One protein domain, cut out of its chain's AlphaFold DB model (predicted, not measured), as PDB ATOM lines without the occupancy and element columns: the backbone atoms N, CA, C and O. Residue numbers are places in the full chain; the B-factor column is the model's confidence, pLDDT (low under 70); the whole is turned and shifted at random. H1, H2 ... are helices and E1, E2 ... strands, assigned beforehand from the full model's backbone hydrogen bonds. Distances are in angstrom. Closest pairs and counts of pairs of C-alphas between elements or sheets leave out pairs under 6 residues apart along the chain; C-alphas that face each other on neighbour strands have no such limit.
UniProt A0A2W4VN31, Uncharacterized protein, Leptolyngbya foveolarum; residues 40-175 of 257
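Overview. This is residues 40 to 175 of the 257 residues of an uncharacterized protein of Leptolyngbya foveolarum (UniProt A0A2W4VN31). A strongly twisted four-stranded sheet has two helices, H1 and H2, side by side over one face; H3 leads away from it as an arm, with H4 at the arm's far end. The 136 printed residues hold E1, H1, E2, E3, H2, E4, H3 and H4 in that order, a mixed class. The sheet runs E2, E3, E1, E4, antiparallel throughout. The whole is only just compact, close to loose, with a radius of gyration of the C-alphas of 17.1 A and spans of 50 by 38 by 27 A.

Along the chain. E1, residues 47 to 53, begins at C-alpha 47 (90.667, 228.571, 30.749) and is 20.1 A long. H1 is residues 62 to 74, 18.0 A; E2, 79 to 83; E3, 99 to 105, 19.6 A; H2, 110 to 129, 29.2 A; E4, 135 to 140; H3, 142 to 157, 22.8 A. H4, residues 165 to 174, ends at C-alpha 174 (70.774, 216.020, 4.460).

Arrangement. N 50 and O 138 of E1 and E4 are 2.8 A apart, N 49 and O 101 of E1 and E3 2.9 A, and N 83 and O 102 of the hairpin E2 and E3 2.8 A, within hydrogen-bond range. In two split strand-helix-strand units, with another strand between the two that run the same way, E1, H1, E2 and E3, H2, E4 make right-handed crossovers. H1 and H2 lie on the same face of the sheet, at heights of 8.0 A and 8.6 A over it, an arrangement of two layers, the helices being one layer and the sheet the other. They touch, C-alphas 73 and 116 closest at 6.2 A, at a shallow tilt of 26 degrees, opposite ways. H3 only grazes the sheet with residues 142 to 148; it touches H2, about perpendicular at 87 degrees, C-alphas 144 and 113 closest at 6.6 A. H4 is apart from H3 and not on the sheet. Every O i to N i+4 pair is within hydrogen-bond range in H1, H3 and H4, and 15 of 16 in H2.

Size, cuts and confidence. The C-alphas of Glu 87 and Gln 173, the two farthest apart, are 51.7 A apart. The printed part has no cut; the link from E2 to E3, 15 residues, is long. The pLDDT is under 70 in 30 residues of the printed part, among them 125 to 133 and 167 to 175.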
ATOM      1  N   PHE A  40      87.174 244.991  36.561       80.25
ATOM      2  CA  PHE A  40      87.070 243.795  37.400       80.25
ATOM      3  C   PHE A  40      88.250 242.825  37.247       80.25
ATOM      4  O   PHE A  40      88.182 241.727  37.795       80.25
ATOM      5  N   ASP A  41      89.310 243.222  36.529       77.19
ATOM      6  CA  ASP A  41      90.488 242.385  36.237       77.19
ATOM      7  C   ASP A  41      90.090 240.997  35.700       77.19
ATOM      8  O   ASP A  41      90.634 239.952  36.063       77.19
ATOM      9  N   ILE A  42      89.044 240.973  34.867       78.69
ATOM     10  CA  ILE A  42      88.526 239.735  34.289       78.69
ATOM     11  C   ILE A  42      89.444 239.373  33.136       78.69
ATOM     12  O   ILE A  42      89.494 240.090  32.141       78.69
ATOM     13  N   ASN A  43      90.126 238.237  33.248       79.00
ATOM     14  CA  ASN A  43      90.897 237.671  32.152       79.00
ATOM     15  C   ASN A  43      89.956 236.894  31.202       79.00
ATOM     16  O   ASN A  43      89.543 235.783  31.551       79.00
ATOM     17  N   PRO A  44      89.596 237.433  30.017       74.75
ATOM     18  CA  PRO A  44      88.693 236.755  29.081       74.75
ATOM     19  C   PRO A  44      89.327 235.511  28.446       74.75
ATOM     20  O   PRO A  44      88.621 234.651  27.918       74.75
ATOM     21  N   ASP A  45      90.653 235.414  28.530       83.50
ATOM     22  CA  ASP A  45      91.466 234.359  27.946       83.50
ATOM     23  C   ASP A  45      91.824 233.258  28.952       83.50
ATOM     24  O   ASP A  45      92.569 232.324  28.644       83.50
ATOM     25  N   ALA A  46      91.285 233.336  30.169       89.62
ATOM     26  CA  ALA A  46      91.448 232.272  31.136       89.62
ATOM     27  C   ALA A  46      90.672 231.019  30.704       89.62
ATOM     28  O   ALA A  46      89.515 231.066  30.269       89.62
ATOM     29  N   LEU A  47      91.317 229.867  30.868       93.56
ATOM     30  CA  LEU A  47      90.667 228.571  30.749       93.56
ATOM     31  C   LEU A  47      90.103 228.168  32.108       93.56
ATOM     32  O   LEU A  47      90.691 228.456  33.146       93.56
ATOM     33  N   THR A  48      89.002 227.431  32.112       93.81
ATOM     34  CA  THR A  48      88.425 226.883  33.341       93.81
ATOM     35  C   THR A  48      88.324 225.376  33.211       93.81
ATOM     36  O   THR A  48      87.758 224.867  32.247       93.81
ATOM     37  N   VAL A  49      88.839 224.646  34.198       94.50
ATOM     38  CA  VAL A  49      88.644 223.197  34.300       94.50
ATOM     39  C   VAL A  49      87.634 222.916  35.395       94.50
ATOM     40  O   VAL A  49      87.778 223.387  36.523       94.50
ATOM     41  N   VAL A  50      86.610 222.143  35.053       94.12
ATOM     42  CA  VAL A  50      85.531 221.744  35.953       94.12
ATOM     43  C   VAL A  50      85.671 220.262  36.255       94.12
ATOM     44  O   VAL A  50      85.722 219.438  35.342       94.12
ATOM     45  N   PHE A  51      85.695 219.924  37.540       92.62
ATOM     46  CA  PHE A  51      85.739 218.550  38.017       92.62
ATOM     47  C   PHE A  51      84.425 218.217  38.717       92.62
ATOM     48  O   PHE A  51      84.000 218.929  39.629       92.62
ATOM     49  N   GLN A  52      83.795 217.125  38.291       90.69
ATOM     50  CA  GLN A  52      82.514 216.665  38.812       90.69
ATOM     51  C   GLN A  52      82.558 215.144  39.033       90.69
ATOM     52  O   GLN A  52      82.832 214.404  38.088       90.69
ATOM     53  N   PRO A  53      82.292 214.627  40.240       86.19
ATOM     54  CA  PRO A  53      82.208 213.194  40.481       86.19
ATOM     55  C   PRO A  53      81.015 212.592  39.720       86.19
ATOM     56  O   PRO A  53      79.930 213.173  39.675       86.19
ATOM     57  N   ALA A  54      81.193 211.420  39.107       75.31
ATOM     58  CA  ALA A  54      80.080 210.643  38.563       75.31
ATOM     59  C   ALA A  54      79.392 209.861  39.688       75.31
ATOM     60  O   ALA A  54      79.607 208.663  39.852       75.31
ATOM     61  N   GLY A  55      78.579 210.561  40.474       72.62
ATOM     62  CA  GLY A  55      77.739 209.972  41.514       72.62
ATOM     63  C   GLY A  55      77.688 210.816  42.782       72.62
ATOM     64  O   GLY A  55      78.501 211.716  42.976       72.62
ATOM     65  N   ASP A  56      76.732 210.487  43.649       68.44
ATOM     66  CA  ASP A  56      76.538 211.157  44.941       68.44
ATOM     67  C   ASP A  56      77.472 210.639  46.041       68.44
ATOM     68  O   ASP A  56      77.518 211.194  47.140       68.44
ATOM     69  N   THR A  57      78.223 209.568  45.774       66.00
ATOM     70  CA  THR A  57      79.169 209.010  46.735       66.00
ATOM     71  C   THR A  57      80.479 209.806  46.731       66.00
ATOM     72  O   THR A  57      81.078 210.009  45.671       66.00
ATOM     73  N   PRO A  58      80.973 210.241  47.906       65.44
ATOM     74  CA  PRO A  58      82.265 210.904  48.012       65.44
ATOM     75  C   PRO A  58      83.379 209.998  47.481       65.44
ATOM     76  O   PRO A  58      83.655 208.935  48.038       65.44
ATOM     77  N   ASN A  59      84.031 210.411  46.395       70.56
ATOM     78  CA  ASN A  59      85.195 209.708  45.877       70.56
ATOM     79  C   ASN A  59      86.431 210.136  46.687       70.56
ATOM     80  O   ASN A  59      86.955 211.234  46.498       70.56
ATOM     81  N   LEU A  60      86.901 209.254  47.572       70.69
ATOM     82  CA  LEU A  60      88.070 209.480  48.436       70.69
ATOM     83  C   LEU A  60      89.358 209.774  47.641       70.69
ATOM     84  O   LEU A  60      90.247 210.460  48.142       70.69
ATOM     85  N   ASN A  61      89.438 209.319  46.389       80.06
ATOM     86  CA  ASN A  61      90.575 209.523  45.494       80.06
ATOM     87  C   ASN A  61      90.406 210.731  44.556       80.06
ATOM     88  O   ASN A  61      91.356 211.098  43.857       80.06
ATOM     89  N   ALA A  62      89.232 211.376  44.525       83.06
ATOM     90  CA  ALA A  62      88.971 212.474  43.594       83.06
ATOM     91  C   ALA A  62      89.949 213.629  43.802       83.06
ATOM     92  O   ALA A  62      90.540 214.096  42.831       83.06
ATOM     93  N   GLN A  63      90.189 214.040  45.052       86.50
ATOM     94  CA  GLN A  63      91.087 215.161  45.337       86.50
ATOM     95  C   GLN A  63      92.529 214.875  44.907       86.50
ATOM     96  O   GLN A  63      93.193 215.743  44.343       86.50
ATOM     97  N   ALA A  64      93.014 213.650  45.128       87.25
ATOM     98  CA  ALA A  64      94.345 213.247  44.683       87.25
ATOM     99  C   ALA A  64      94.456 213.312  43.152       87.25
ATOM    100  O   ALA A  64      95.438 213.835  42.622       87.25
ATOM    101  N   LYS A  65      93.419 212.858  42.439       87.56
ATOM    102  CA  LYS A  65      93.366 212.900  40.974       87.56
ATOM    103  C   LYS A  65      93.271 214.322  40.424       87.56
ATOM    104  O   LYS A  65      93.975 214.651  39.472       87.56
ATOM    105  N   ILE A  66      92.458 215.174  41.047       90.62
ATOM    106  CA  ILE A  66      92.376 216.611  40.755       90.62
ATOM    107  C   ILE A  66      93.765 217.236  40.879       90.62
ATOM    108  O   ILE A  66      94.250 217.851  39.934       90.62
ATOM    109  N   ASN A  67      94.434 217.027  42.015       92.12
ATOM    110  CA  ASN A  67      95.747 217.607  42.273       92.12
ATOM    111  C   ASN A  67      96.793 217.107  41.264       92.12
ATOM    112  O   ASN A  67      97.594 217.904  40.783       92.12
ATOM    113  N   ALA A  68      96.765 215.823  40.898       91.62
ATOM    114  CA  ALA A  68      97.655 215.256  39.883       91.62
ATOM    115  C   ALA A  68      97.401 215.833  38.475       91.62
ATOM    116  O   ALA A  68      98.351 216.159  37.758       91.62
ATOM    117  N   THR A  69      96.128 216.014  38.105       92.75
ATOM    118  CA  THR A  69      95.727 216.630  36.826       92.75
ATOM    119  C   THR A  69      96.218 218.078  36.773       92.75
ATOM    120  O   THR A  69      96.919 218.475  35.846       92.75
ATOM    121  N   LEU A  70      95.928 218.864  37.816       94.81
ATOM    122  CA  LEU A  70      96.341 220.265  37.910       94.81
ATOM    123  C   LEU A  70      97.864 220.421  37.982       94.81
ATOM    124  O   LEU A  70      98.396 221.371  37.417       94.81
ATOM    125  N   ALA A  71      98.579 219.497  38.628       95.31
ATOM    126  CA  ALA A  71     100.040 219.487  38.632       95.31
ATOM    127  C   ALA A  71     100.614 219.232  37.230       95.31
ATOM    128  O   ALA A  71     101.559 219.909  36.830       95.31
ATOM    129  N   SER A  72     100.010 218.311  36.470       94.94
ATOM    130  CA  SER A  72     100.394 218.046  35.078       94.94
ATOM    131  C   SER A  72     100.179 219.286  34.208       94.94
ATOM    132  O   SER A  72     101.089 219.694  33.493       94.94
ATOM    133  N   ILE A  73      99.029 219.952  34.341       95.06
ATOM    134  CA  ILE A  73      98.739 221.205  33.627       95.06
ATOM    135  C   ILE A  73      99.725 222.309  34.032       95.06
ATOM    136  O   ILE A  73     100.284 222.979  33.173       95.06
ATOM    137  N   ARG A  74     100.003 222.475  35.331       95.75
ATOM    138  CA  ARG A  74     100.931 223.499  35.845       95.75
ATOM    139  C   ARG A  74     102.363 223.325  35.331       95.75
ATOM    140  O   ARG A  74     103.112 224.293  35.307       95.75
ATOM    141  N   SER A  75     102.750 222.108  34.950       95.75
ATOM    142  CA  SER A  75     104.078 221.834  34.392       95.75
ATOM    143  C   SER A  75     104.263 222.345  32.958       95.75
ATOM    144  O   SER A  75     105.398 222.419  32.487       95.75
ATOM    145  N   LEU A  76     103.177 222.718  32.269       94.75
ATOM    146  CA  LEU A  76     103.243 223.252  30.914       94.75
ATOM    147  C   LEU A  76     103.849 224.666  30.909       94.75
ATOM    148  O   LEU A  76     103.457 225.508  31.722       94.75
ATOM    149  N   PRO A  77     104.764 224.975  29.970       94.00
ATOM    150  CA  PRO A  77     105.449 226.268  29.924       94.00
ATOM    151  C   PRO A  77     104.501 227.440  29.648       94.00
ATOM    152  O   PRO A  77     104.780 228.558  30.086       94.00
ATOM    153  N   GLU A  78     103.382 227.179  28.976       93.06
ATOM    154  CA  GLU A  78     102.370 228.165  28.586       93.06
ATOM    155  C   GLU A  78     101.448 228.577  29.742       93.06
ATOM    156  O   GLU A  78     100.753 229.588  29.653       93.06
ATOM    157  N   VAL A  79     101.449 227.841  30.857       94.31
ATOM    158  CA  VAL A  79     100.616 228.156  32.021       94.31
ATOM    159  C   VAL A  79     101.314 229.207  32.887       94.31
ATOM    160  O   VAL A  79     102.451 229.031  33.326       94.31
ATOM    161  N   ALA A  80     100.636 230.330  33.129       94.00
ATOM    162  CA  ALA A  80     101.110 231.404  33.999       94.00
ATOM    163  C   ALA A  80     100.782 231.106  35.466       94.00
ATOM    164  O   ALA A  80     101.650 231.188  36.334       94.00
ATOM    165  N   SER A  81      99.528 230.750  35.745       94.50
ATOM    166  CA  SER A  81      99.064 230.404  37.087       94.50
ATOM    167  C   SER A  81      97.806 229.540  37.032       94.50
ATOM    168  O   SER A  81      97.111 229.490  36.019       94.50
ATOM    169  N   ILE A  82      97.514 228.843  38.131       95.75
ATOM    170  CA  ILE A  82      96.261 228.103  38.304       95.75
ATOM    171  C   ILE A  82      95.679 228.498  39.651       95.75
ATOM    172  O   ILE A  82      96.295 228.192  40.671       95.75
ATOM    173  N   VAL A  83      94.501 229.120  39.632       95.31
ATOM    174  CA  VAL A  83      93.732 229.486  40.824       95.31
ATOM    175  C   VAL A  83      92.810 228.326  41.177       95.31
ATOM    176  O   VAL A  83      92.023 227.862  40.347       95.31
ATOM    177  N   THR A  84      92.924 227.845  42.409       95.44
ATOM    178  CA  THR A  84      92.215 226.652  42.892       95.44
ATOM    179  C   THR A  84      91.229 226.994  44.012       95.44
ATOM    180  O   THR A  84      91.327 228.072  44.603       95.44
ATOM    181  N   PRO A  85      90.324 226.071  44.386       93.69
ATOM    182  CA  PRO A  85      89.433 226.267  45.527       93.69
ATOM    183  C   PRO A  85      90.124 226.527  46.871       93.69
ATOM    184  O   PRO A  85      89.505 227.064  47.784       93.69
ATOM    185  N   ALA A  86      91.406 226.168  47.004       91.81
ATOM    186  CA  ALA A  86      92.191 226.483  48.194       91.81
ATOM    187  C   ALA A  86      92.442 227.995  48.347       91.81
ATOM    188  O   ALA A  86      92.538 228.492  49.464       91.81
ATOM    189  N   GLU A  87      92.541 228.720  47.230       93.94
ATOM    190  CA  GLU A  87      92.716 230.178  47.196       93.94
ATOM    191  C   GLU A  87      91.370 230.908  47.134       93.94
ATOM    192  O   GLU A  87      91.224 232.003  47.674       93.94
ATOM    193  N   ARG A  88      90.392 230.297  46.459       93.38
ATOM    194  CA  ARG A  88      89.061 230.848  46.199       93.38
ATOM    195  C   ARG A  88      87.996 229.825  46.601       93.38
ATOM    196  O   ARG A  88      87.558 229.063  45.743       93.38
ATOM    197  N   PRO A  89      87.578 229.753  47.878       93.50
ATOM    198  CA  PRO A  89      86.581 228.780  48.339       93.50
ATOM    199  C   PRO A  89      85.235 228.876  47.611       93.50
ATOM    200  O   PRO A  89      84.508 227.889  47.525       93.50
ATOM    201  N   GLU A  90      84.923 230.040  47.035       92.81
ATOM    202  CA  GLU A  90      83.795 230.227  46.123       92.81
ATOM    203  C   GLU A  90      83.860 229.296  44.899       92.81
ATOM    204  O   GLU A  90      82.828 229.049  44.275       92.81
ATOM    205  N   TYR A  91      85.035 228.718  44.593       93.94
ATOM    206  CA  TYR A  91      85.272 227.783  43.490       93.94
ATOM    207  C   TYR A  91      84.750 226.359  43.701       93.94
ATOM    208  O   TYR A  91      85.016 225.448  42.913       93.94
ATOM    209  N   ILE A  92      83.957 226.174  44.749       92.88
ATOM    210  CA  ILE A  92      83.229 224.952  45.046       92.88
ATOM    211  C   ILE A  92      81.740 225.268  44.926       92.88
ATOM    212  O   ILE A  92      81.250 226.263  45.459       92.88
ATOM    213  N   SER A  93      80.996 224.426  44.213       91.75
ATOM    214  CA  SER A  93      79.544 224.548  44.134       91.75
ATOM    215  C   SER A  93      78.909 224.430  45.519       91.75
ATOM    216  O   SER A  93      79.432 223.764  46.410       91.75
ATOM    217  N   SER A  94      77.723 225.010  45.706       88.62
ATOM    218  CA  SER A  94      77.035 225.009  47.007       88.62
ATOM    219  C   SER A  94      76.736 223.608  47.559       88.62
ATOM    220  O   SER A  94      76.580 223.446  48.763       88.62
ATOM    221  N   ASN A  95      76.663 222.592  46.692       85.56
ATOM    222  CA  ASN A  95      76.497 221.190  47.084       85.56
ATOM    223  C   ASN A  95      77.826 220.465  47.384       85.56
ATOM    224  O   ASN A  95      77.805 219.271  47.667       85.56
ATOM    225  N   GLY A  96      78.977 221.138  47.274       85.69
ATOM    226  CA  GLY A  96      80.303 220.574  47.537       85.69
ATOM    227  C   GLY A  96      80.808 219.565  46.500       85.69
ATOM    228  O   GLY A  96      81.925 219.075  46.626       85.69
ATOM    229  N   GLN A  97      80.004 219.230  45.488       86.06
ATOM    230  CA  GLN A  97      80.324 218.151  44.553       86.06
ATOM    231  C   GLN A  97      81.124 218.628  43.341       86.06
ATOM    232  O   GLN A  97      81.905 217.864  42.791       86.06
ATOM    233  N   THR A  98      80.928 219.863  42.886       90.75
ATOM    234  CA  THR A  98      81.627 220.400  41.714       90.75
ATOM    235  C   THR A  98      82.656 221.407  42.172       90.75
ATOM    236  O   THR A  98      82.367 222.289  42.973       90.75
ATOM    237  N   GLN A  99      83.854 221.301  41.625       93.38
ATOM    238  CA  GLN A  99      84.907 222.277  41.857       93.38
ATOM    239  C   GLN A  99      85.495 222.728  40.534       93.38
ATOM    240  O   GLN A  99      85.631 221.941  39.591       93.38
ATOM    241  N   TYR A 100      85.843 224.002  40.480       94.12
ATOM    242  CA  TYR A 100      86.435 224.617  39.310       94.12
ATOM    243  C   TYR A 100      87.812 225.185  39.633       94.12
ATOM    244  O   TYR A 100      88.154 225.492  40.772       94.12
ATOM    245  N   SER A 101      88.665 225.242  38.621       95.44
ATOM    246  CA  SER A 101      89.980 225.866  38.714       95.44
ATOM    247  C   SER A 101      90.217 226.681  37.462       95.44
ATOM    248  O   SER A 101      89.916 226.227  36.356       95.44
ATOM    249  N   VAL A 102      90.734 227.888  37.652       95.00
ATOM    250  CA  VAL A 102      90.976 228.842  36.572       95.00
ATOM    251  C   VAL A 102      92.452 228.785  36.217       95.00
ATOM    252  O   VAL A 102      93.310 228.967  37.078       95.00
ATOM    253  N   ILE A 103      92.749 228.502  34.957       95.00
ATOM    254  CA  ILE A 103      94.093 228.432  34.396       95.00
ATOM    255  C   ILE A 103      94.325 229.728  33.628       95.00
ATOM    256  O   ILE A 103      93.710 229.977  32.592       95.00
ATOM    257  N   ASN A 104      95.253 230.535  34.127       93.56
ATOM    258  CA  ASN A 104      95.748 231.690  33.400       93.56
ATOM    259  C   ASN A 104      96.899 231.238  32.510       93.56
ATOM    260  O   ASN A 104      97.873 230.651  32.990       93.56
ATOM    261  N   LEU A 105      96.792 231.525  31.220       91.56
ATOM    262  CA  LEU A 105      97.851 231.271  30.256       91.56
ATOM    263  C   LEU A 105      98.749 232.503  30.130       91.56
ATOM    264  O   LEU A 105      98.293 233.632  30.286       91.56
ATOM    265  N   LYS A 106     100.034 232.285  29.840       90.38
ATOM    266  CA  LYS A 106     100.963 233.357  29.449       90.38
ATOM    267  C   LYS A 106     100.616 233.894  28.064       90.38
ATOM    268  O   LYS A 106     100.780 235.079  27.804       90.38
ATOM    269  N   SER A 107     100.163 232.997  27.191       86.75
ATOM    270  CA  SER A 107      99.704 233.288  25.842       86.75
ATOM    271  C   SER A 107      98.627 232.283  25.442       86.75
ATOM    272  O   SER A 107      98.769 231.079  25.655       86.75
ATOM    273  N   THR A 108      97.555 232.774  24.832       84.31
ATOM    274  CA  THR A 108      96.433 231.954  24.366       84.31
ATOM    275  C   THR A 108      96.753 231.394  22.988       84.31
ATOM    276  O   THR A 108      96.405 231.981  21.965       84.31
ATOM    277  N   SER A 109      97.468 230.270  22.948       86.56
ATOM    278  CA  SER A 109      97.783 229.560  21.706       86.56
ATOM    279  C   SER A 109      96.925 228.304  21.550       86.56
ATOM    280  O   SER A 109      96.556 227.655  22.531       86.56
ATOM    281  N   ALA A 110      96.622 227.936  20.301       87.19
ATOM    282  CA  ALA A 110      95.911 226.690  20.006       87.19
ATOM    283  C   ALA A 110      96.674 225.466  20.541       87.19
ATOM    284  O   ALA A 110      96.067 224.558  21.091       87.19
ATOM    285  N   GLU A 111      98.006 225.486  20.456       89.88
ATOM    286  CA  GLU A 111      98.864 224.408  20.949       89.88
ATOM    287  C   GLU A 111      98.772 224.234  22.472       89.88
ATOM    288  O   GLU A 111      98.668 223.106  22.948       89.88
ATOM    289  N   ALA A 112      98.737 225.331  23.240       90.06
ATOM    290  CA  ALA A 112      98.567 225.265  24.692       90.06
ATOM    291  C   ALA A 112      97.224 224.624  25.073       90.06
ATOM    292  O   ALA A 112      97.164 223.771  25.958       90.06
ATOM    293  N   ILE A 113      96.149 225.022  24.385       91.69
ATOM    294  CA  ILE A 113      94.801 224.488  24.614       91.69
ATOM    295  C   ILE A 113      94.763 222.995  24.270       91.69
ATOM    296  O   ILE A 113      94.306 222.199  25.090       91.69
ATOM    297  N   ASP A 114      95.307 222.610  23.114       91.19
ATOM    298  CA  ASP A 114      95.337 221.221  22.651       91.19
ATOM    299  C   ASP A 114      96.155 220.327  23.611       91.19
ATOM    300  O   ASP A 114      95.746 219.208  23.923       91.19
ATOM    301  N   GLN A 115      97.280 220.814  24.151       92.25
ATOM    302  CA  GLN A 115      98.073 220.087  25.155       92.25
ATOM    303  C   GLN A 115      97.310 219.884  26.471       92.25
ATOM    304  O   GLN A 115      97.353 218.800  27.059       92.25
ATOM    305  N   ILE A 116      96.593 220.908  26.941       92.50
ATOM    306  CA  ILE A 116      95.762 220.809  28.150       92.50
ATOM    307  C   ILE A 116      94.620 219.812  27.928       92.50
ATOM    308  O   ILE A 116      94.359 218.976  28.796       92.50
ATOM    309  N   GLU A 117      93.969 219.858  26.766       91.44
ATOM    310  CA  GLU A 117      92.903 218.923  26.403       91.44
ATOM    311  C   GLU A 117      93.416 217.476  26.347       91.44
ATOM    312  O   GLU A 117      92.796 216.589  26.932       91.44
ATOM    313  N   GLN A 118      94.604 217.237  25.779       90.00
ATOM    314  CA  GLN A 118      95.237 215.911  25.767       90.00
ATOM    315  C   GLN A 118      95.512 215.359  27.173       90.00
ATOM    316  O   GLN A 118      95.287 214.172  27.424       90.00
ATOM    317  N   ILE A 119      95.984 216.198  28.104       91.00
ATOM    318  CA  ILE A 119      96.183 215.794  29.507       91.00
ATOM    319  C   ILE A 119      94.844 215.378  30.121       91.00
ATOM    320  O   ILE A 119      94.743 214.311  30.732       91.00
ATOM    321  N   ILE A 120      93.809 216.195  29.919       90.19
ATOM    322  CA  ILE A 120      92.462 215.929  30.423       90.19
ATOM    323  C   ILE A 120      91.914 214.619  29.840       90.19
ATOM    324  O   ILE A 120      91.377 213.795  30.582       90.19
ATOM    325  N   ASP A 121      92.070 214.386  28.539       88.06
ATOM    326  CA  ASP A 121      91.570 213.186  27.871       88.06
ATOM    327  C   ASP A 121      92.300 211.917  28.311       88.06
ATOM    328  O   ASP A 121      91.658 210.896  28.584       88.06
ATOM    329  N   ARG A 122      93.621 211.979  28.497       85.81
ATOM    330  CA  ARG A 122      94.392 210.876  29.089       85.81
ATOM    331  C   ARG A 122      93.872 210.519  30.485       85.81
ATOM    332  O   ARG A 122      93.725 209.337  30.824       85.81
ATOM    333  N   ASP A 123      93.565 211.529  31.291       81.56
ATOM    334  CA  ASP A 123      93.118 211.339  32.669       81.56
ATOM    335  C   ASP A 123      91.650 210.858  32.734       81.56
ATOM    336  O   ASP A 123      91.298 210.093  33.649       81.56
ATOM    337  N   LYS A 124      90.817 211.199  31.733       77.94
ATOM    338  CA  LYS A 124      89.483 210.606  31.506       77.94
ATOM    339  C   LYS A 124      89.585 209.115  31.173       77.94
ATOM    340  O   LYS A 124      88.937 208.307  31.833       77.94
ATOM    341  N   VAL A 125      90.427 208.730  30.208       67.44
ATOM    342  CA  VAL A 125      90.597 207.322  29.785       67.44
ATOM    343  C   VAL A 125      91.113 206.455  30.936       67.44
ATOM    344  O   VAL A 125      90.590 205.367  31.184       67.44
ATOM    345  N   SER A 126      92.067 206.975  31.710       60.75
ATOM    346  CA  SER A 126      92.599 206.294  32.898       60.75
ATOM    347  C   SER A 126      91.548 206.116  34.006       60.75
ATOM    348  O   SER A 126      91.680 205.236  34.852       60.75
ATOM    349  N   ALA A 127      90.489 206.940  34.027       59.91
ATOM    350  CA  ALA A 127      89.367 206.783  34.958       59.91
ATOM    351  C   ALA A 127      88.475 205.587  34.594       59.91
ATOM    352  O   ALA A 127      87.970 204.907  35.479       59.91
ATOM    353  N   SER A 128      88.277 205.340  33.297       57.84
ATOM    354  CA  SER A 128      87.346 204.320  32.808       57.84
ATOM    355  C   SER A 128      87.871 202.888  32.942       57.84
ATOM    356  O   SER A 128      87.068 201.964  33.011       57.84
ATOM    357  N   GLN A 129      89.191 202.684  32.995       58.06
ATOM    358  CA  GLN A 129      89.793 201.342  33.059       58.06
ATOM    359  C   GLN A 129      89.861 200.749  34.477       58.06
ATOM    360  O   GLN A 129      89.887 199.531  34.615       58.06
ATOM    361  N   ASN A 130      89.847 201.579  35.526       55.62
ATOM    362  CA  ASN A 130      90.142 201.142  36.899       55.62
ATOM    363  C   ASN A 130      88.912 200.956  37.810       55.62
ATOM    364  O   ASN A 130      89.079 200.847  39.017       55.62
ATOM    365  N   ALA A 131      87.688 200.915  37.266       54.12
ATOM    366  CA  ALA A 131      86.435 200.714  38.022       54.12
ATOM    367  C   ALA A 131      86.185 201.696  39.198       54.12
ATOM    368  O   ALA A 131      85.299 201.474  40.020       54.12
ATOM    369  N   GLU A 132      86.930 202.801  39.263       57.44
ATOM    370  CA  GLU A 132      86.759 203.863  40.254       57.44
ATOM    371  C   GLU A 132      85.580 204.778  39.869       57.44
ATOM    372  O   GLU A 132      85.330 204.990  38.675       57.44
ATOM    373  N   PRO A 133      84.863 205.374  40.847       59.09
ATOM    374  CA  PRO A 133      83.807 206.344  40.570       59.09
ATOM    375  C   PRO A 133      84.348 207.469  39.679       59.09
ATOM    376  O   PRO A 133      85.279 208.195  40.035       59.09
ATOM    377  N   THR A 134      83.796 207.560  38.469       71.50
ATOM    378  CA  THR A 134      84.419 208.280  37.355       71.50
ATOM    379  C   THR A 134      84.374 209.788  37.587       71.50
ATOM    380  O   THR A 134      83.338 210.429  37.491       71.50
ATOM    381  N   LEU A 135      85.508 210.405  37.909       83.38
ATOM    382  CA  LEU A 135      85.607 211.863  37.917       83.38
ATOM    383  C   LEU A 135      85.446 212.375  36.478       83.38
ATOM    384  O   LEU A 135      86.272 212.071  35.617       83.38
ATOM    385  N   LYS A 136      84.387 213.139  36.213       87.75
ATOM    386  CA  LYS A 136      84.180 213.844  34.948       87.75
ATOM    387  C   LYS A 136      84.971 215.145  34.977       87.75
ATOM    388  O   LYS A 136      84.898 215.898  35.947       87.75
ATOM    389  N   ILE A 137      85.728 215.385  33.914       90.31
ATOM    390  CA  ILE A 137      86.596 216.553  33.771       90.31
ATOM    391  C   ILE A 137      86.186 217.277  32.493       90.31
ATOM    392  O   ILE A 137      86.137 216.659  31.427       90.31
ATOM    393  N   TYR A 138      85.891 218.568  32.600       91.19
ATOM    394  CA  TYR A 138      85.496 219.409  31.475       91.19
ATOM    395  C   TYR A 138      86.435 220.603  31.364       91.19
ATOM    396  O   TYR A 138      86.755 221.226  32.375       91.19
ATOM    397  N   LEU A 139      86.838 220.932  30.141       92.81
ATOM    398  CA  LEU A 139      87.565 222.155  29.826       92.81
ATOM    399  C   LEU A 139      86.578 223.167  29.239       92.81
ATOM    400  O   LEU A 139      85.807 222.838  28.340       92.81
ATOM    401  N   THR A 140      86.569 224.379  29.777       90.81
ATOM    402  CA  THR A 140      85.710 225.483  29.344       90.81
ATOM    403  C   THR A 140      86.474 226.808  29.406       90.81
ATOM    404  O   THR A 140      87.684 226.833  29.637       90.81
ATOM    405  N   GLY A 141      85.775 227.911  29.164       87.62
ATOM    406  CA  GLY A 141      86.351 229.229  28.915       87.62
ATOM    407  C   GLY A 141      86.267 229.584  27.435       87.62
ATOM    408  O   GLY A 141      86.175 228.703  26.574       87.62
ATOM    409  N   LYS A 142      86.276 230.886  27.136       86.50
ATOM    410  CA  LYS A 142      86.147 231.389  25.764       86.50
ATOM    411  C   LYS A 142      87.174 230.750  24.813       86.50
ATOM    412  O   LYS A 142      86.737 230.249  23.780       86.50
ATOM    413  N   PRO A 143      88.475 230.643  25.155       88.81
ATOM    414  CA  PRO A 143      89.447 230.063  24.231       88.81
ATOM    415  C   PRO A 143      89.202 228.581  23.926       88.81
ATOM    416  O   PRO A 143      89.315 228.168  22.774       88.81
ATOM    417  N   ALA A 144      88.817 227.782  24.927       87.88
ATOM    418  CA  ALA A 144      88.496 226.367  24.724       87.88
ATOM    419  C   ALA A 144      87.256 226.184  23.838       87.88
ATOM    420  O   ALA A 144      87.248 225.337  22.948       87.88
ATOM    421  N   ILE A 145      86.220 227.001  24.051       85.44
ATOM    422  CA  ILE A 145      85.000 226.959  23.237       85.44
ATOM    423  C   ILE A 145      85.302 227.396  21.801       85.44
ATOM    424  O   ILE A 145      84.921 226.696  20.865       85.44
ATOM    425  N   ASP A 146      86.018 228.508  21.616       84.75
ATOM    426  CA  ASP A 146      86.388 229.012  20.291       84.75
ATOM    427  C   ASP A 146      87.225 227.966  19.526       84.75
ATOM    428  O   ASP A 146      86.960 227.697  18.351       84.75
ATOM    429  N   ARG A 147      88.166 227.292  20.207       85.38
ATOM    430  CA  ARG A 147      88.955 226.182  19.644       85.38
ATOM    431  C   ARG A 147      88.082 224.986  19.255       85.38
ATOM    432  O   ARG A 147      88.220 224.469  18.146       85.38
ATOM    433  N   ALA A 148      87.162 224.568  20.123       83.06
ATOM    434  CA  ALA A 148      86.243 223.465  19.846       83.06
ATOM    435  C   ALA A 148      85.337 223.767  18.641       83.06
ATOM    436  O   ALA A 148      85.139 222.907  17.782       83.06
ATOM    437  N   VAL A 149      84.838 225.003  18.527       81.38
ATOM    438  CA  VAL A 149      84.047 225.454  17.373       81.38
ATOM    439  C   VAL A 149      84.879 225.419  16.091       81.38
ATOM    440  O   VAL A 149      84.395 224.918  15.076       81.38
ATOM    441  N   GLN A 150      86.127 225.895  16.120       80.31
ATOM    442  CA  GLN A 150      87.030 225.823  14.964       80.31
ATOM    443  C   GLN A 150      87.277 224.374  14.520       80.31
ATOM    444  O   GLN A 150      87.164 224.074  13.332       80.31
ATOM    445  N   ASN A 151      87.542 223.464  15.464       76.81
ATOM    446  CA  ASN A 151      87.691 222.033  15.178       76.81
ATOM    447  C   ASN A 151      86.422 221.453  14.539       76.81
ATOM    448  O   ASN A 151      86.487 220.714  13.557       76.81
ATOM    449  N   TYR A 152      85.253 221.834  15.053       73.38
ATOM    450  CA  TYR A 152      83.974 221.386  14.513       73.38
ATOM    451  C   TYR A 152      83.734 221.898  13.083       73.38
ATOM    452  O   TYR A 152      83.245 221.160  12.233       73.38
ATOM    453  N   GLN A 153      84.129 223.138  12.784       74.50
ATOM    454  CA  GLN A 153      84.051 223.708  11.433       74.50
ATOM    455  C   GLN A 153      84.991 223.006  10.445       74.50
ATOM    456  O   GLN A 153      84.602 222.776   9.301       74.50
ATOM    457  N   GLN A 154      86.195 222.618  10.876       72.00
ATOM    458  CA  GLN A 154      87.118 221.835  10.045       72.00
ATOM    459  C   GLN A 154      86.542 220.457   9.694       72.00
ATOM    460  O   GLN A 154      86.689 220.001   8.563       72.00
ATOM    461  N   LEU A 155      85.806 219.837  10.620       66.31
ATOM    462  CA  LEU A 155      85.134 218.558  10.382       66.31
ATOM    463  C   LEU A 155      84.045 218.645   9.296       66.31
ATOM    464  O   LEU A 155      83.784 217.669   8.597       66.31
ATOM    465  N   TYR A 156      83.428 219.817   9.124       63.75
ATOM    466  CA  TYR A 156      82.505 220.079   8.014       63.75
ATOM    467  C   TYR A 156      83.211 220.354   6.685       63.75
ATOM    468  O   TYR A 156      82.598 220.171   5.634       63.75
ATOM    469  N   ALA A 157      84.473 220.791   6.712       71.94
ATOM    470  CA  ALA A 157      85.258 221.006   5.500       71.94
ATOM    471  C   ALA A 157      85.680 219.680   4.843       71.94
ATOM    472  O   ALA A 157      85.753 219.616   3.618       71.94
ATOM    473  N   ASP A 158      85.892 218.623   5.637       74.44
ATOM    474  CA  ASP A 158      86.132 217.261   5.148       74.44
ATOM    475  C   ASP A 158      85.168 216.243   5.797       74.44
ATOM    476  O   ASP A 158      85.496 215.593   6.796       74.44
ATOM    477  N   PRO A 159      83.968 216.055   5.211       65.88
ATOM    478  CA  PRO A 159      82.947 215.155   5.743       65.88
ATOM    479  C   PRO A 159      83.383 213.688   5.842       65.88
ATOM    480  O   PRO A 159      82.735 212.907   6.542       65.88
ATOM    481  N   ALA A 160      84.457 213.287   5.146       69.88
ATOM    482  CA  ALA A 160      84.985 211.929   5.218       69.88
ATOM    483  C   ALA A 160      85.612 211.610   6.589       69.88
ATOM    484  O   ALA A 160      85.767 210.436   6.924       69.88
ATOM    485  N   GLN A 161      85.929 212.630   7.394       68.75
ATOM    486  CA  GLN A 161      86.576 212.483   8.702       68.75
ATOM    487  C   GLN A 161      85.601 212.492   9.891       68.75
ATOM    488  O   GLN A 161      86.040 212.435  11.038       68.75
ATOM    489  N   ILE A 162      84.282 212.547   9.661       67.88
ATOM    490  CA  ILE A 162      83.285 212.573  10.743       67.88
ATOM    491  C   ILE A 162      83.360 211.259  11.556       67.88
ATOM    492  O   ILE A 162      82.984 210.204  11.038       67.88
ATOM    493  N   PRO A 163      83.757 211.286  12.850       62.81
ATOM    494  CA  PRO A 163      84.001 210.069  13.637       62.81
ATOM    495  C   PRO A 163      82.722 209.291  13.971       62.81
ATOM    496  O   PRO A 163      82.762 208.111  14.313       62.81
ATOM    497  N   LEU A 164      81.570 209.966  13.923       69.00
ATOM    498  CA  LEU A 164      80.275 209.415  14.305       69.00
ATOM    499  C   LEU A 164      79.533 208.912  13.054       69.00
ATOM    500  O   LEU A 164      78.967 209.730  12.324       69.00
ATOM    501  N   PRO A 165      79.422 207.589  12.825       68.94
ATOM    502  CA  PRO A 165      78.812 207.045  11.608       68.94
ATOM    503  C   PRO A 165      77.340 207.448  11.433       68.94
ATOM    504  O   PRO A 165      76.869 207.601  10.311       68.94
ATOM    505  N   LYS A 166      76.612 207.699  12.533       71.25
ATOM    506  CA  LYS A 166      75.240 208.238  12.486       71.25
ATOM    507  C   LYS A 166      75.192 209.684  11.987       71.25
ATOM    508  O   LYS A 166      74.286 210.030  11.238       71.25
ATOM    509  N   VAL A 167      76.163 210.510  12.383       66.75
ATOM    510  CA  VAL A 167      76.275 211.905  11.933       66.75
ATOM    511  C   VAL A 167      76.721 211.939  10.477       66.75
ATOM    512  O   VAL A 167      76.129 212.670   9.701       66.75
ATOM    513  N   ALA A 168      77.666 211.085  10.073       66.56
ATOM    514  CA  ALA A 168      78.062 210.940   8.674       66.56
ATOM    515  C   ALA A 168      76.893 210.480   7.779       66.56
ATOM    516  O   ALA A 168      76.706 210.997   6.680       66.56
ATOM    517  N   ALA A 169      76.066 209.539   8.248       69.75
ATOM    518  CA  ALA A 169      74.875 209.092   7.525       69.75
ATOM    519  C   ALA A 169      73.809 210.194   7.418       69.75
ATOM    520  O   ALA A 169      73.289 210.424   6.329       69.75
ATOM    521  N   ALA A 170      73.524 210.906   8.514       67.56
ATOM    522  CA  ALA A 170      72.611 212.048   8.506       67.56
ATOM    523  C   ALA A 170      73.138 213.178   7.613       67.56
ATOM    524  O   ALA A 170      72.385 213.747   6.832       67.56
ATOM    525  N   PHE A 171      74.441 213.454   7.660       66.12
ATOM    526  CA  PHE A 171      75.096 214.424   6.796       66.12
ATOM    527  C   PHE A 171      74.928 214.035   5.328       66.12
ATOM    528  O   PHE A 171      74.420 214.838   4.559       66.12
ATOM    529  N   ASN A 172      75.225 212.791   4.941       67.44
ATOM    530  CA  ASN A 172      75.021 212.303   3.569       67.44
ATOM    531  C   ASN A 172      73.545 212.297   3.124       67.44
ATOM    532  O   ASN A 172      73.273 212.403   1.931       67.44
ATOM    533  N   GLN A 173      72.594 212.163   4.055       67.81
ATOM    534  CA  GLN A 173      71.158 212.240   3.762       67.81
ATOM    535  C   GLN A 173      70.646 213.682   3.639       67.81
ATOM    536  O   GLN A 173      69.720 213.931   2.872       67.81
ATOM    537  N   LEU A 174      71.224 214.625   4.389       63.41
ATOM    538  CA  LEU A 174      70.774 216.020   4.460       63.41
ATOM    539  C   LEU A 174      71.548 216.947   3.515       63.41
ATOM    540  O   LEU A 174      71.006 217.947   3.048       63.41
ATOM    541  N   THR A 175      72.800 216.616   3.196       64.19
ATOM    542  CA  THR A 175      73.602 217.334   2.203       64.19
ATOM    543  C   THR A 175      73.454 216.666   0.843       64.19
ATOM    544  O   THR A 175      74.195 215.766   0.452       64.19
TER     545      THR A 175